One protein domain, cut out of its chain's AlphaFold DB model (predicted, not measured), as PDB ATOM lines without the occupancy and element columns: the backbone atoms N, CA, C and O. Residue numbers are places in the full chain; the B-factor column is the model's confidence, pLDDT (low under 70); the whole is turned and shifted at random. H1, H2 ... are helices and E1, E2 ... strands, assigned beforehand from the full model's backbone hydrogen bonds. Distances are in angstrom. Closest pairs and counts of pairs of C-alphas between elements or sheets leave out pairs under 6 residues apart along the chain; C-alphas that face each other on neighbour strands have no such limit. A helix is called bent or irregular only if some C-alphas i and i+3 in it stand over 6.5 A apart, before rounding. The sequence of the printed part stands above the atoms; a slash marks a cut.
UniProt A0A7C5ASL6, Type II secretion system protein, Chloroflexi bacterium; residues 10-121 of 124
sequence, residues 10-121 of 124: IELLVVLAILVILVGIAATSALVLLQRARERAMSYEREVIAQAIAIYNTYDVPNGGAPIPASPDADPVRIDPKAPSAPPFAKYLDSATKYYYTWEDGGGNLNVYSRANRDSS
ATOM      1  N   ILE A  10     222.444 160.103 167.480       90.75
ATOM      2  CA  ILE A  10     221.354 159.257 166.982       90.75
ATOM      3  C   ILE A  10     220.977 158.195 168.019       90.75
ATOM      4  O   ILE A  10     219.796 157.958 168.255       90.75
ATOM      5  N   GLU A  11     221.963 157.591 168.678       89.50
ATOM      6  CA  GLU A  11     221.737 156.573 169.705       89.50
ATOM      7  C   GLU A  11     220.972 157.143 170.905       89.50
ATOM      8  O   GLU A  11     219.988 156.553 171.351       89.50
ATOM      9  N   LEU A  12     221.340 158.345 171.358       91.12
ATOM     10  CA  LEU A  12     220.607 159.038 172.419       91.12
ATOM     11  C   LEU A  12     219.157 159.352 172.005       91.12
ATOM     12  O   LEU A  12     218.237 159.208 172.808       91.12
ATOM     13  N   LEU A  13     218.942 159.757 170.749       94.19
ATOM     14  CA  LEU A  13     217.616 160.100 170.230       94.19
ATOM     15  C   LEU A  13     216.698 158.876 170.172       94.19
ATOM     16  O   LEU A  13     215.543 158.958 170.589       94.19
ATOM     17  N   VAL A  14     217.209 157.734 169.708       94.75
ATOM     18  CA  VAL A  14     216.442 156.479 169.671       94.75
ATOM     19  C   VAL A  14     216.074 156.026 171.086       94.75
ATOM     20  O   VAL A  14     214.925 155.658 171.326       94.75
ATOM     21  N   VAL A  15     217.003 156.111 172.043       95.88
ATOM     22  CA  VAL A  15     216.721 155.779 173.449       95.88
ATOM     23  C   VAL A  15     215.645 156.699 174.021       95.88
ATOM     24  O   VAL A  15     214.698 156.212 174.637       95.88
ATOM     25  N   LEU A  16     215.736 158.011 173.782       96.06
ATOM     26  CA  LEU A  16     214.725 158.964 174.242       96.06
ATOM     27  C   LEU A  16     213.350 158.667 173.630       96.06
ATOM     28  O   LEU A  16     212.348 158.689 174.342       96.06
ATOM     29  N   ALA A  17     213.297 158.342 172.337       97.19
ATOM     30  CA  ALA A  17     212.054 157.983 171.663       97.19
ATOM     31  C   ALA A  17     211.398 156.752 172.309       97.19
ATOM     32  O   ALA A  17     210.206 156.777 172.618       97.19
ATOM     33  N   ILE A  18     212.179 155.703 172.590       97.25
ATOM     34  CA  ILE A  18     211.681 154.505 173.278       97.25
ATOM     35  C   ILE A  18     211.228 154.848 174.706       97.25
ATOM     36  O   ILE A  18     210.160 154.404 175.128       97.25
ATOM     37  N   LEU A  19     211.983 155.672 175.442       97.75
ATOM     38  CA  LEU A  19     211.619 156.094 176.799       97.75
ATOM     39  C   LEU A  19     210.277 156.830 176.836       97.75
ATOM     40  O   LEU A  19     209.455 156.539 177.700       97.75
ATOM     41  N   VAL A  20     210.021 157.736 175.891       97.94
ATOM     42  CA  VAL A  20     208.744 158.464 175.814       97.94
ATOM     43  C   VAL A  20     207.576 157.502 175.589       97.94
ATOM     44  O   VAL A  20     206.552 157.615 176.266       97.94
ATOM     45  N   ILE A  21     207.738 156.520 174.698       97.31
ATOM     46  CA  ILE A  21     206.716 155.494 174.446       97.31
ATOM     47  C   ILE A  21     206.438 154.691 175.725       97.31
ATOM     48  O   ILE A  21     205.280 154.521 176.111       97.31
ATOM     49  N   LEU A  22     207.488 154.242 176.419       97.81
ATOM     50  CA  LEU A  22     207.354 153.464 177.653       97.81
ATOM     51  C   LEU A  22     206.674 154.261 178.771       97.81
ATOM     52  O   LEU A  22     205.789 153.733 179.444       97.81
ATOM     53  N   VAL A  23     207.038 155.534 178.950       97.38
ATOM     54  CA  VAL A  23     206.408 156.417 179.945       97.38
ATOM     55  C   VAL A  23     204.926 156.616 179.632       97.38
ATOM     56  O   VAL A  23     204.104 156.550 180.547       97.38
ATOM     57  N   GLY A  24     204.564 156.790 178.358       96.62
ATOM     58  CA  GLY A  24     203.165 156.901 177.944       96.62
ATOM     59  C   GLY A  24     202.333 155.676 178.340       96.62
ATOM     60  O   GLY A  24     201.256 155.816 178.921       96.62
ATOM     61  N   ILE A  25     202.853 154.468 178.101       95.94
ATOM     62  CA  ILE A  25     202.182 153.205 178.461       95.94
ATOM     63  C   ILE A  25     202.121 153.014 179.986       95.94
ATOM     64  O   ILE A  25     201.106 152.568 180.529       95.94
ATOM     65  N   ALA A  26     203.190 153.358 180.704       95.38
ATOM     66  CA  ALA A  26     203.224 153.252 182.159       95.38
ATOM     67  C   ALA A  26     202.209 154.198 182.825       95.38
ATOM     68  O   ALA A  26     201.504 153.793 183.753       95.38
ATOM     69  N   ALA A  27     202.085 155.432 182.326       95.31
ATOM     70  CA  ALA A  27     201.158 156.424 182.862       95.31
ATOM     71  C   ALA A  27     199.692 155.982 182.724       95.31
ATOM     72  O   ALA A  27     198.935 156.041 183.696       95.31
ATOM     73  N   THR A  28     199.291 155.483 181.552       95.00
ATOM     74  CA  THR A  28     197.918 154.990 181.335       95.00
ATOM     75  C   THR A  28     197.612 153.779 182.214       95.00
ATOM     76  O   THR A  28     196.548 153.714 182.832       95.00
ATOM     77  N   SER A  29     198.572 152.863 182.359       94.25
ATOM     78  CA  SER A  29     198.442 151.686 183.223       94.25
ATOM     79  C   SER A  29     198.235 152.068 184.691       94.25
ATOM     80  O   SER A  29     197.356 151.523 185.362       94.25
ATOM     81  N   ALA A  30     198.998 153.045 185.190       94.56
ATOM     82  CA  ALA A  30     198.885 153.522 186.564       94.56
ATOM     83  C   ALA A  30     197.506 154.137 186.855       94.56
ATOM     84  O   ALA A  30     196.913 153.848 187.896       94.56
ATOM     85  N   LEU A  31     196.952 154.924 185.926       94.50
ATOM     86  CA  LEU A  31     195.614 155.508 186.074       94.50
ATOM     87  C   LEU A  31     194.525 154.432 186.193       94.50
ATOM     88  O   LEU A  31     193.672 154.521 187.076       94.50
ATOM     89  N   VAL A  32     194.586 153.387 185.363       94.81
ATOM     90  CA  VAL A  32     193.633 152.262 185.416       94.81
ATOM     91  C   VAL A  32     193.740 151.507 186.742       94.81
ATOM     92  O   VAL A  32     192.723 151.149 187.338       94.81
ATOM     93  N   LEU A  33     194.956 151.278 187.241       94.75
ATOM     94  CA  LEU A  33     195.163 150.617 188.532       94.75
ATOM     95  C   LEU A  33     194.587 151.437 189.691       94.75
ATOM     96  O   LEU A  33     193.925 150.873 190.561       94.75
ATOM     97  N   LEU A  34     194.779 152.758 189.682       94.25
ATOM     98  CA  LEU A  34     194.223 153.651 190.700       94.25
ATOM     99  C   LEU A  34     192.690 153.671 190.677       94.25
ATOM    100  O   LEU A  34     192.064 153.641 191.740       94.25
ATOM    101  N   GLN A  35     192.075 153.673 189.491       92.12
ATOM    102  CA  GLN A  35     190.618 153.579 189.347       92.12
ATOM    103  C   GLN A  35     190.085 152.265 189.929       92.12
ATOM    104  O   GLN A  35     189.217 152.289 190.802       92.12
ATOM    105  N   ARG A  36     190.685 151.129 189.557       94.38
ATOM    106  CA  ARG A  36     190.302 149.808 190.082       94.38
ATOM    107  C   ARG A  36     190.506 149.691 191.589       94.38
ATOM    108  O   ARG A  36     189.690 149.088 192.278       94.38
ATOM    109  N   ALA A  37     191.588 150.260 192.120       94.00
ATOM    110  CA  ALA A  37     191.835 150.286 193.558       94.00
ATOM    111  C   ALA A  37     190.749 151.083 194.296       94.00
ATOM    112  O   ALA A  37     190.267 150.644 195.338       94.00
ATOM    113  N   ARG A  38     190.314 152.220 193.736       92.19
ATOM    114  CA  ARG A  38     189.222 153.031 194.290       92.19
ATOM    115  C   ARG A  38     187.881 152.302 194.256       92.19
ATOM    116  O   ARG A  38     187.152 152.381 195.241       92.19
ATOM    117  N   GLU A  39     187.559 151.626 193.158       92.56
ATOM    118  CA  GLU A  39     186.339 150.815 193.033       92.56
ATOM    119  C   GLU A  39     186.328 149.688 194.064       92.56
ATOM    120  O   GLU A  39     185.375 149.561 194.824       92.56
ATOM    121  N   ARG A  40     187.433 148.941 194.181       94.81
ATOM    122  CA  ARG A  40     187.570 147.873 195.180       94.81
ATOM    123  C   ARG A  40     187.453 148.386 196.609       94.81
ATOM    124  O   ARG A  40     186.774 147.758 197.411       94.81
ATOM    125  N   ALA A  41     188.084 149.517 196.924       93.81
ATOM    126  CA  ALA A  41     187.972 150.130 198.245       93.81
ATOM    127  C   ALA A  41     186.518 150.509 198.569       93.81
ATOM    128  O   ALA A  41     186.047 150.256 199.672       93.81
ATOM    129  N   MET A  42     185.792 151.054 197.589       93.31
ATOM    130  CA  MET A  42     184.380 151.402 197.737       93.31
ATOM    131  C   MET A  42     183.495 150.165 197.933       93.31
ATOM    132  O   MET A  42     182.632 150.166 198.808       93.31
ATOM    133  N   SER A  43     183.720 149.102 197.155       93.69
ATOM    134  CA  SER A  43     183.002 147.832 197.308       93.69
ATOM    135  C   SER A  43     183.277 147.176 198.659       93.69
ATOM    136  O   SER A  43     182.348 146.692 199.294       93.69
ATOM    137  N   TYR A  44     184.530 147.194 199.118       95.00
ATOM    138  CA  TYR A  44     184.908 146.635 200.415       95.00
ATOM    139  C   TYR A  44     184.228 147.377 201.568       95.00
ATOM    140  O   TYR A  44     183.619 146.754 202.428       95.00
ATOM    141  N   GLU A  45     184.268 148.711 201.564       95.06
ATOM    142  CA  GLU A  45     183.624 149.502 202.616       95.06
ATOM    143  C   GLU A  45     182.097 149.333 202.594       95.06
ATOM    144  O   GLU A  45     181.473 149.234 203.643       95.06
ATOM    145  N   ARG A  46     181.483 149.222 201.407       95.06
ATOM    146  CA  ARG A  46     180.058 148.877 201.281       95.06
ATOM    147  C   ARG A  46     179.733 147.533 201.939       95.06
ATOM    148  O   ARG A  46     178.715 147.448 202.617       95.06
ATOM    149  N   GLU A  47     180.568 146.516 201.751       95.31
ATOM    150  CA  GLU A  47     180.364 145.201 202.365       95.31
ATOM    151  C   GLU A  47     180.454 145.272 203.895       95.31
ATOM    152  O   GLU A  47     179.603 144.724 204.589       95.31
ATOM    153  N   VAL A  48     181.417 146.032 204.426       95.75
ATOM    154  CA  VAL A  48     181.535 146.284 205.873       95.75
ATOM    155  C   VAL A  48     180.261 146.937 206.423       95.75
ATOM    156  O   VAL A  48     179.770 146.545 207.480       95.75
ATOM    157  N   ILE A  49     179.682 147.895 205.694       94.88
ATOM    158  CA  ILE A  49     178.431 148.557 206.090       94.88
ATOM    159  C   ILE A  49     177.238 147.603 206.021       94.88
ATOM    160  O   ILE A  49     176.442 147.557 206.958       94.88
ATOM    161  N   ALA A  50     177.125 146.807 204.956       94.56
ATOM    162  CA  ALA A  50     176.080 145.793 204.833       94.56
ATOM    163  C   ALA A  50     176.155 144.773 205.980       94.56
ATOM    164  O   ALA A  50     175.136 144.435 206.583       94.56
ATOM    165  N   GLN A  51     177.366 144.345 206.338       95.50
ATOM    166  CA  GLN A  51     177.597 143.451 207.464       95.50
ATOM    167  C   GLN A  51     177.219 144.106 208.798       95.50
ATOM    168  O   GLN A  51     176.537 143.478 209.604       95.50
ATOM    169  N   ALA A  52     177.599 145.363 209.028       94.88
ATOM    170  CA  ALA A  52     177.223 146.095 210.237       94.88
ATOM    171  C   ALA A  52     175.696 146.215 210.387       94.88
ATOM    172  O   ALA A  52     175.164 146.015 211.481       94.88
ATOM    173  N   ILE A  53     174.978 146.471 209.288       93.94
ATOM    174  CA  ILE A  53     173.510 146.479 209.277       93.94
ATOM    175  C   ILE A  53     172.947 145.087 209.588       93.94
ATOM    176  O   ILE A  53     172.043 144.963 210.413       93.94
ATOM    177  N   ALA A  54     173.491 144.032 208.978       92.88
ATOM    178  CA  ALA A  54     173.051 142.663 209.233       92.88
ATOM    179  C   ALA A  54     173.248 142.257 210.704       92.88
ATOM    180  O   ALA A  54     172.350 141.663 211.302       92.88
ATOM    181  N   ILE A  55     174.386 142.621 211.307       93.06
ATOM    182  CA  ILE A  55     174.665 142.403 212.733       93.06
ATOM    183  C   ILE A  55     173.633 143.147 213.585       93.06
ATOM    184  O   ILE A  55     173.015 142.532 214.451       93.06
ATOM    185  N   TYR A  56     173.378 144.428 213.309       92.25
ATOM    186  CA  TYR A  56     172.363 145.200 214.029       92.25
ATOM    187  C   TYR A  56     170.978 144.542 213.959       92.25
ATOM    188  O   TYR A  56     170.363 144.275 214.991       92.25
ATOM    189  N   ASN A  57     170.520 144.202 212.753       91.12
ATOM    190  CA  ASN A  57     169.218 143.569 212.546       91.12
ATOM    191  C   ASN A  57     169.109 142.182 213.205       91.12
ATOM    192  O   ASN A  57     168.002 141.745 213.497       91.12
ATOM    193  N   THR A  58     170.230 141.489 213.428       89.94
ATOM    194  CA  THR A  58     170.252 140.150 214.044       89.94
ATOM    195  C   THR A  58     170.311 140.205 215.570       89.94
ATOM    196  O   THR A  58     169.667 139.397 216.233       89.94
ATOM    197  N   TYR A  59     171.106 141.119 216.137       88.50
ATOM    198  CA  TYR A  59     171.433 141.106 217.568       88.50
ATOM    199  C   TYR A  59     170.735 142.192 218.384       88.50
ATOM    200  O   TYR A  59     170.485 141.981 219.569       88.50
ATOM    201  N   ASP A  60     170.424 143.342 217.785       86.69
ATOM    202  CA  ASP A  60     169.864 144.485 218.520       86.69
ATOM    203  C   ASP A  60     168.372 144.670 218.322       86.69
ATOM    204  O   ASP A  60     167.726 145.328 219.135       86.69
ATOM    205  N   VAL A  61     167.827 144.116 217.244       86.06
ATOM    206  CA  VAL A  61     166.395 144.130 216.982       86.06
ATOM    207  C   VAL A  61     165.798 142.911 217.692       86.06
ATOM    208  O   VAL A  61     166.081 141.781 217.295       86.06
ATOM    209  N   PRO A  62     164.997 143.091 218.763       77.94
ATOM    210  CA  PRO A  62     164.347 141.972 219.442       77.94
ATOM    211  C   PRO A  62     163.456 141.202 218.463       77.94
ATOM    212  O   PRO A  62     163.000 141.771 217.476       77.94
ATOM    213  N   ASN A  63     163.139 139.936 218.747       69.00
ATOM    214  CA  ASN A  63     162.204 139.164 217.920       69.00
ATOM    215  C   ASN A  63     160.879 139.932 217.721       69.00
ATOM    216  O   ASN A  63     160.105 140.085 218.665       69.00
ATOM    217  N   GLY A  64     160.634 140.412 216.495       65.75
ATOM    218  CA  GLY A  64     159.461 141.219 216.124       65.75
ATOM    219  C   GLY A  64     159.651 142.744 216.177       65.75
ATOM    220  O   GLY A  64     158.701 143.477 215.913       65.75
ATOM    221  N   GLY A  65     160.847 143.232 216.506       72.12
ATOM    222  CA  GLY A  65     161.210 144.643 216.396       72.12
ATOM    223  C   GLY A  65     161.330 145.088 214.938       72.12
ATOM    224  O   GLY A  65     161.602 144.285 214.044       72.12
ATOM    225  N   ALA A  66     161.125 146.382 214.694       79.12
ATOM    226  CA  ALA A  66     161.366 146.948 213.375       79.12
ATOM    227  C   ALA A  66     162.873 146.882 213.063       79.12
ATOM    228  O   ALA A  66     163.683 147.234 213.930       79.12
ATOM    229  N   PRO A  67     163.264 146.437 211.855       84.81
ATOM    230  CA  PRO A  67     164.655 146.483 211.437       84.81
ATOM    231  C   PRO A  67     165.115 147.944 211.327       84.81
ATOM    232  O   PRO A  67     164.327 148.873 211.523       84.81
ATOM    233  N   ILE A  68     166.397 148.169 211.032       88.06
ATOM    234  CA  ILE A  68     166.906 149.535 210.873       88.06
ATOM    235  C   ILE A  68     166.011 150.361 209.919       88.06
ATOM    236  O   ILE A  68     165.697 149.879 208.829       88.06
ATOM    237  N   PRO A  69     165.596 151.585 210.296       87.00
ATOM    238  CA  PRO A  69     164.861 152.451 209.383       87.00
ATOM    239  C   PRO A  69     165.739 152.865 208.197       87.00
ATOM    240  O   PRO A  69     166.971 152.912 208.309       87.00
ATOM    241  N   ALA A  70     165.103 153.206 207.079       87.62
ATOM    242  CA  ALA A  70     165.757 153.840 205.941       87.62
ATOM    243  C   ALA A  70     166.601 155.058 206.363       87.62
ATOM    244  O   ALA A  70     166.364 155.680 207.408       87.62
ATOM    245  N   SER A  71     167.600 155.408 205.550       86.31
ATOM    246  CA  SER A  71     168.393 156.611 205.794       86.31
ATOM    247  C   SER A  71     167.462 157.827 205.882       86.31
ATOM    248  O   SER A  71     166.595 157.976 205.020       86.31
ATOM    249  N   PRO A  72     167.619 158.690 206.905       71.62
ATOM    250  CA  PRO A  72     166.643 159.738 207.223       71.62
ATOM    251  C   PRO A  72     166.460 160.770 206.104       71.62
ATOM    252  O   PRO A  72     165.417 161.414 206.043       71.62
ATOM    253  N   ASP A  73     167.442 160.885 205.207       72.31
ATOM    254  CA  ASP A  73     167.415 161.764 204.048       72.31
ATOM    255  C   ASP A  73     167.602 160.966 202.747       72.31
ATOM    256  O   ASP A  73     168.284 159.938 202.714       72.31
ATOM    257  N   ALA A  74     167.057 161.498 201.647       71.19
ATOM    258  CA  ALA A  74     167.399 161.050 200.292       71.19
ATOM    259  C   ALA A  74     168.859 161.385 199.921       71.19
ATOM    260  O   ALA A  74     169.418 160.812 198.984       71.19
ATOM    261  N   ASP A  75     169.479 162.312 200.657       81.56
ATOM    262  CA  ASP A  75     170.867 162.705 200.471       81.56
ATOM    263  C   ASP A  75     171.823 161.649 201.057       81.56
ATOM    264  O   ASP A  75     171.717 161.301 202.233       81.56
ATOM    265  N   PRO A  76     172.842 161.202 200.298       86.88
ATOM    266  CA  PRO A  76     173.862 160.300 200.817       86.88
ATOM    267  C   PRO A  76     174.596 160.880 202.028       86.88
ATOM    268  O   PRO A  76     175.148 161.989 201.969       86.88
ATOM    269  N   VAL A  77     174.681 160.096 203.105       89.44
ATOM    270  CA  VAL A  77     175.252 160.520 204.390       89.44
ATOM    271  C   VAL A  77     176.574 159.813 204.665       89.44
ATOM    272  O   VAL A  77     176.734 158.627 204.384       89.44
ATOM    273  N   ARG A  78     177.543 160.539 205.233       91.62
ATOM    274  CA  ARG A  78     178.761 159.922 205.772       91.62
ATOM    275  C   ARG A  78     178.446 159.385 207.162       91.62
ATOM    276  O   ARG A  78     177.908 160.122 207.985       91.62
ATOM    277  N   ILE A  79     178.808 158.139 207.426       92.38
ATOM    278  CA  ILE A  79     178.524 157.483 208.695       92.38
ATOM    279  C   ILE A  79     179.732 157.688 209.600       92.38
ATOM    280  O   ILE A  79     180.837 157.247 209.298       92.38
ATOM    281  N   ASP A  80     179.529 158.398 210.702       93.62
ATOM    282  CA  ASP A  80     180.535 158.568 211.744       93.62
ATOM    283  C   ASP A  80     180.008 157.903 213.018       93.62
ATOM    284  O   ASP A  80     179.012 158.384 213.556       93.62
ATOM    285  N   PRO A  81     180.635 156.818 213.511       93.12
ATOM    286  CA  PRO A  81     180.149 156.084 214.677       93.12
ATOM    287  C   PRO A  81     180.143 156.917 215.965       93.12
ATOM    288  O   PRO A  81     179.502 156.533 216.940       93.12
ATOM    289  N   LYS A  82     180.843 158.058 215.983       92.69
ATOM    290  CA  LYS A  82     180.914 158.967 217.134       92.69
ATOM    291  C   LYS A  82     179.966 160.161 217.010       92.69
ATOM    292  O   LYS A  82     179.876 160.952 217.949       92.69
ATOM    293  N   ALA A  83     179.291 160.330 215.873       90.44
ATOM    294  CA  ALA A  83     178.358 161.434 215.688       90.44
ATOM    295  C   ALA A  83     177.051 161.197 216.470       90.44
ATOM    296  O   ALA A  83     176.556 160.074 216.508       90.44
ATOM    297  N   PRO A  84     176.418 162.245 217.025       86.75
ATOM    298  CA  PRO A  84     175.106 162.116 217.669       86.75
ATOM    299  C   PRO A  84     174.002 161.642 216.714       86.75
ATOM    300  O   PRO A  84     173.026 161.039 217.143       86.75
ATOM    301  N   SER A  85     174.159 161.920 215.418       85.88
ATOM    302  CA  SER A  85     173.253 161.510 214.342       85.88
ATOM    303  C   SER A  85     173.660 160.183 213.692       85.88
ATOM    304  O   SER A  85     173.230 159.896 212.574       85.88
ATOM    305  N   ALA A  86     174.556 159.413 214.319       88.50
ATOM    306  CA  ALA A  86     174.998 158.138 213.779       88.50
ATOM    307  C   ALA A  86     173.818 157.156 213.711       88.50
ATOM    308  O   ALA A  86     173.045 157.059 214.668       88.50
ATOM    309  N   PRO A  87     173.671 156.404 212.609       90.19
ATOM    310  CA  PRO A  87     172.645 155.382 212.549       90.19
ATOM    311  C   PRO A  87     172.946 154.266 213.568       90.19
ATOM    312  O   PRO A  87     174.112 154.032 213.891       90.19
ATOM    313  N   PRO A  88     171.932 153.528 214.054       90.94
ATOM    314  CA  PRO A  88     172.103 152.574 215.154       90.94
ATOM    315  C   PRO A  88     173.167 151.486 214.923       90.94
ATOM    316  O   PRO A  88     173.867 151.094 215.855       90.94
ATOM    317  N   PHE A  89     173.341 151.036 213.676       92.69
ATOM    318  CA  PHE A  89     174.362 150.051 213.301       92.69
ATOM    319  C   PHE A  89     175.793 150.598 213.322       92.69
ATOM    320  O   PHE A  89     176.741 149.817 213.301       92.69
ATOM    321  N   ALA A  90     175.981 151.922 213.365       93.88
ATOM    322  CA  ALA A  90     177.307 152.526 213.307       93.88
ATOM    323  C   ALA A  90     178.185 152.119 214.496       93.88
ATOM    324  O   ALA A  90     179.401 152.124 214.375       93.88
ATOM    325  N   LYS A  91     177.599 151.680 215.615       93.06
ATOM    326  CA  LYS A  91     178.354 151.127 216.751       93.06
ATOM    327  C   LYS A  91     179.196 149.888 216.405       93.06
ATOM    328  O   LYS A  91     180.104 149.560 217.157       93.06
ATOM    329  N   TYR A  92     178.893 149.210 215.294       93.69
ATOM    330  CA  TYR A  92     179.668 148.083 214.763       93.69
ATOM    331  C   TYR A  92     180.782 148.514 213.799       93.69
ATOM    332  O   TYR A  92     181.416 147.668 213.176       93.69
ATOM    333  N   LEU A  93     181.005 149.821 213.645       94.25
ATOM    334  CA  LEU A  93     182.060 150.386 212.815       94.25
ATOM    335  C   LEU A  93     183.166 150.958 213.700       94.25
ATOM    336  O   LEU A  93     182.913 151.770 214.589       94.25
ATOM    337  N   ASP A  94     184.410 150.604 213.388       92.62
ATOM    338  CA  ASP A  94     185.579 151.075 214.140       92.62
ATOM    339  C   ASP A  94     185.951 152.534 213.822       92.62
ATOM    340  O   ASP A  94     186.601 153.224 214.615       92.62
ATOM    341  N   SER A  95     185.557 153.030 212.648       93.38
ATOM    342  CA  SER A  95     185.917 154.362 212.164       93.38
ATOM    343  C   SER A  95     184.836 154.975 211.282       93.38
ATOM    344  O   SER A  95     184.000 154.270 210.722       93.38
ATOM    345  N   ALA A  96     184.896 156.297 211.114       93.94
ATOM    346  CA  ALA A  96     184.040 156.998 210.169       93.94
ATOM    347  C   ALA A  96     184.275 156.513 208.731       93.94
ATOM    348  O   ALA A  96     185.416 156.280 208.319       93.94
ATOM    349  N   THR A  97     183.194 156.413 207.965       93.94
ATOM    350  CA  THR A  97     183.242 156.015 206.561       93.94
ATOM    351  C   THR A  97     183.915 157.082 205.710       93.94
ATOM    352  O   THR A  97     183.790 158.289 205.945       93.94
ATOM    353  N   LYS A  98     184.627 156.649 204.673       93.19
ATOM    354  CA  LYS A  98     185.185 157.536 203.651       93.19
ATOM    355  C   LYS A  98     184.129 157.916 202.620       93.19
ATOM    356  O   LYS A  98     184.168 159.030 202.082       93.19
ATOM    357  N   TYR A  99     183.220 156.993 202.323       94.25
ATOM    358  CA  TYR A  99     182.144 157.184 201.358       94.25
ATOM    359  C   TYR A  99     180.830 157.570 202.046       94.25
ATOM    360  O   TYR A  99     180.709 157.565 203.275       94.25
ATOM    361  N   TYR A 100     179.867 157.966 201.222       92.56
ATOM    362  CA  TYR A 100     178.522 158.343 201.629       92.56
ATOM    363  C   TYR A 100     177.556 157.234 201.240       92.56
ATOM    364  O   TYR A 100     177.751 156.594 200.205       92.56
ATOM    365  N   TYR A 101     176.518 157.034 202.040       92.75
ATOM    366  CA  TYR A 101     175.604 155.914 201.896       92.75
ATOM    367  C   TYR A 101     174.152 156.369 201.970       92.75
ATOM    368  O   TYR A 101     173.824 157.299 202.706       92.75
ATOM    369  N   THR A 102     173.303 155.677 201.218       93.06
ATOM    370  CA  THR A 102     171.850 155.648 201.415       93.06
ATOM    371  C   THR A 102     171.419 154.195 201.532       93.06
ATOM    372  O   THR A 102     172.065 153.300 200.975       93.06
ATOM    373  N   TRP A 103     170.361 153.953 202.292       93.19
ATOM    374  CA  TRP A 103     169.793 152.623 202.473       93.19
ATOM    375  C   TRP A 103     168.286 152.736 202.679       93.19
ATOM    376  O   TRP A 103     167.792 153.717 203.231       93.19
ATOM    377  N   GLU A 104     167.562 151.723 202.230       91.38
ATOM    378  CA  GLU A 104     166.137 151.549 202.492       91.38
ATOM    379  C   GLU A 104     165.922 150.800 203.812       91.38
ATOM    380  O   GLU A 104     166.878 150.387 204.483       91.38
ATOM    381  N   ASP A 105     164.659 150.618 204.194       89.75
ATOM    382  CA  ASP A 105     164.294 149.883 205.401       89.75
ATOM    383  C   ASP A 105     164.972 148.505 205.451       89.75
ATOM    384  O   ASP A 105     165.106 147.785 204.457       89.75
ATOM    385  N   GLY A 106     165.470 148.158 206.633       87.38
ATOM    386  CA  GLY A 106     166.244 146.946 206.870       87.38
ATOM    387  C   GLY A 106     167.640 146.924 206.249       87.38
ATOM    388  O   GLY A 106     168.311 145.899 206.347       87.38
ATOM    389  N   GLY A 107     168.110 148.026 205.662       87.31
ATOM    390  CA  GLY A 107     169.385 148.071 204.943       87.31
ATOM    391  C   GLY A 107     169.285 147.624 203.489       87.31
ATOM    392  O   GLY A 107     170.312 147.350 202.865       87.31
ATOM    393  N   GLY A 108     168.065 147.518 202.953       88.06
ATOM    394  CA  GLY A 108     167.834 147.254 201.538       88.06
ATOM    395  C   GLY A 108     168.462 148.331 200.652       88.06
ATOM    396  O   GLY A 108     168.746 149.438 201.101       88.06
ATOM    397  N   ASN A 109     168.705 147.992 199.384       89.81
ATOM    398  CA  ASN A 109     169.178 148.936 198.364       89.81
ATOM    399  C   ASN A 109     170.350 149.838 198.829       89.81
ATOM    400  O   ASN A 109     170.351 151.048 198.609       89.81
ATOM    401  N   LEU A 110     171.344 149.253 199.512       92.44
ATOM    402  CA  LEU A 110     172.508 149.992 200.008       92.44
ATOM    403  C   LEU A 110     173.312 150.569 198.835       92.44
ATOM    404  O   LEU A 110     173.996 149.832 198.115       92.44
ATOM    405  N   ASN A 111     173.270 151.888 198.683       91.75
ATOM    406  CA  ASN A 111     173.996 152.617 197.653       91.75
ATOM    407  C   ASN A 111     175.195 153.345 198.257       91.75
ATOM    408  O   ASN A 111     175.159 153.808 199.395       91.75
ATOM    409  N   VAL A 112     176.276 153.437 197.481       92.69
ATOM    410  CA  VAL A 112     177.540 154.047 197.905       92.69
ATOM    411  C   VAL A 112     177.949 155.151 196.938       92.69
ATOM    412  O   VAL A 112     177.944 154.982 195.718       92.69
ATOM    413  N   TYR A 113     178.338 156.291 197.495       90.62
ATOM    414  CA  TYR A 113     178.658 157.499 196.751       90.62
ATOM    415  C   TYR A 113     180.017 158.027 197.191       90.62
ATOM    416  O   TYR A 113     180.320 158.183 198.374       90.62
ATOM    417  N   SER A 114     180.860 158.360 196.216       88.56
ATOM    418  CA  SER A 114     182.018 159.205 196.501       88.56
ATOM    419  C   SER A 114     181.593 160.663 196.646       88.56
ATOM    420  O   SER A 114     180.575 161.056 196.084       88.56
ATOM    421  N   ARG A 115     182.401 161.483 197.331       80.94
ATOM    422  CA  ARG A 115     182.129 162.922 197.505       80.94
ATOM    423  C   ARG A 115     181.744 163.615 196.191       80.94
ATOM    424  O   ARG A 115     180.741 164.303 196.146       80.94
ATOM    425  N   ALA A 116     182.500 163.352 195.123       71.94
ATOM    426  CA  ALA A 116     182.239 163.921 193.802       71.94
ATOM    427  C   ALA A 116     180.895 163.473 193.191       71.94
ATOM    428  O   ALA A 116     180.285 164.239 192.464       71.94
ATOM    429  N   ASN A 117     180.439 162.249 193.487       74.44
ATOM    430  CA  ASN A 117     179.186 161.706 192.947       74.44
ATOM    431  C   ASN A 117     177.951 162.186 193.733       74.44
ATOM    432  O   ASN A 117     176.863 162.304 193.179       74.44
ATOM    433  N   ARG A 118     178.116 162.482 195.029       74.38
ATOM    434  CA  ARG A 118     177.055 163.049 195.875       74.38
ATOM    435  C   ARG A 118     176.611 164.423 195.368       74.38
ATOM    436  O   ARG A 118     175.420 164.682 195.271       74.38
ATOM    437  N   ASP A 119     177.563 165.287 195.022       70.38
ATOM    438  CA  ASP A 119     177.249 166.655 194.592       70.38
ATOM    439  C   ASP A 119     176.505 166.682 193.242       70.38
ATOM    440  O   ASP A 119     175.665 167.549 193.026       70.38
ATOM    441  N   SER A 120     176.746 165.704 192.360       64.94
ATOM    442  CA  SER A 120     176.042 165.568 191.074       64.94
ATOM    443  C   SER A 120     174.656 164.927 191.164       64.94
ATOM    444  O   SER A 120     173.904 164.993 190.197       64.94
ATOM    445  N   SER A 121     174.321 164.272 192.278       59.59
ATOM    446  CA  SER A 121     173.025 163.600 192.469       59.59
ATOM    447  C   SER A 121     171.983 164.477 193.176       59.59
ATOM    448  O   SER A 121     170.848 164.044 193.363       59.59
TER     449      SER A 121
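Overview. This is residues 10 to 121 of the 124 residues of the protein "Type II secretion system protein" of Chloroflexi bacterium (UniProt A0A7C5ASL6). One very long helix, H1, makes the length; its residues 10 to 37 stick out free, and its far part joins a compact head of loops, small hairpin E1-E2 and short helices H2 and H3. 112 residues are printed, with elements in the order H1, H2, E1, E2, H3, mostly helix; the whole is extended, radius of gyration of the C-alphas 21.5 A, spanning 80 by 27 by 24 A.

Arrangement. Follow H1, residues 10 to 59, to residues 52 to 56, which alone touch H2, residues 88 to 92, closest at the C-alphas of Tyr 56 and Phe 89, 5.3 A. In the antiparallel hairpin of E1, residues 100 to 102, and E2, residues 111 to 113, N 100 and O 113 are within hydrogen-bond range at 2.9 A. H3, residues 115 to 120, is apart from H1 and H2. Every O i to N i+4 pair is within range in H1, 0 of 1 in H2 and 0 of 2 in H3; for O i to N i+3, H2 has 1 of 2 and H3 2 of 3.

Along the chain. Find C-alpha 10 at (221.354, 159.257, 166.982); H1 runs 73.4 A to C-alpha 59. H2 is only just irregular, C-alphas 88 and 91 being 6.6 A apart. H3 ends at C-alpha 120, (176.042, 165.568, 191.074).

Size, cuts and confidence. The farthest C-alphas, Ile 10 and Gly 64, are 81.1 A apart. The printed part has no cut; H1 to H2 is a long link. Residues 63 to 64 and 120 to 121 have pLDDT under 70.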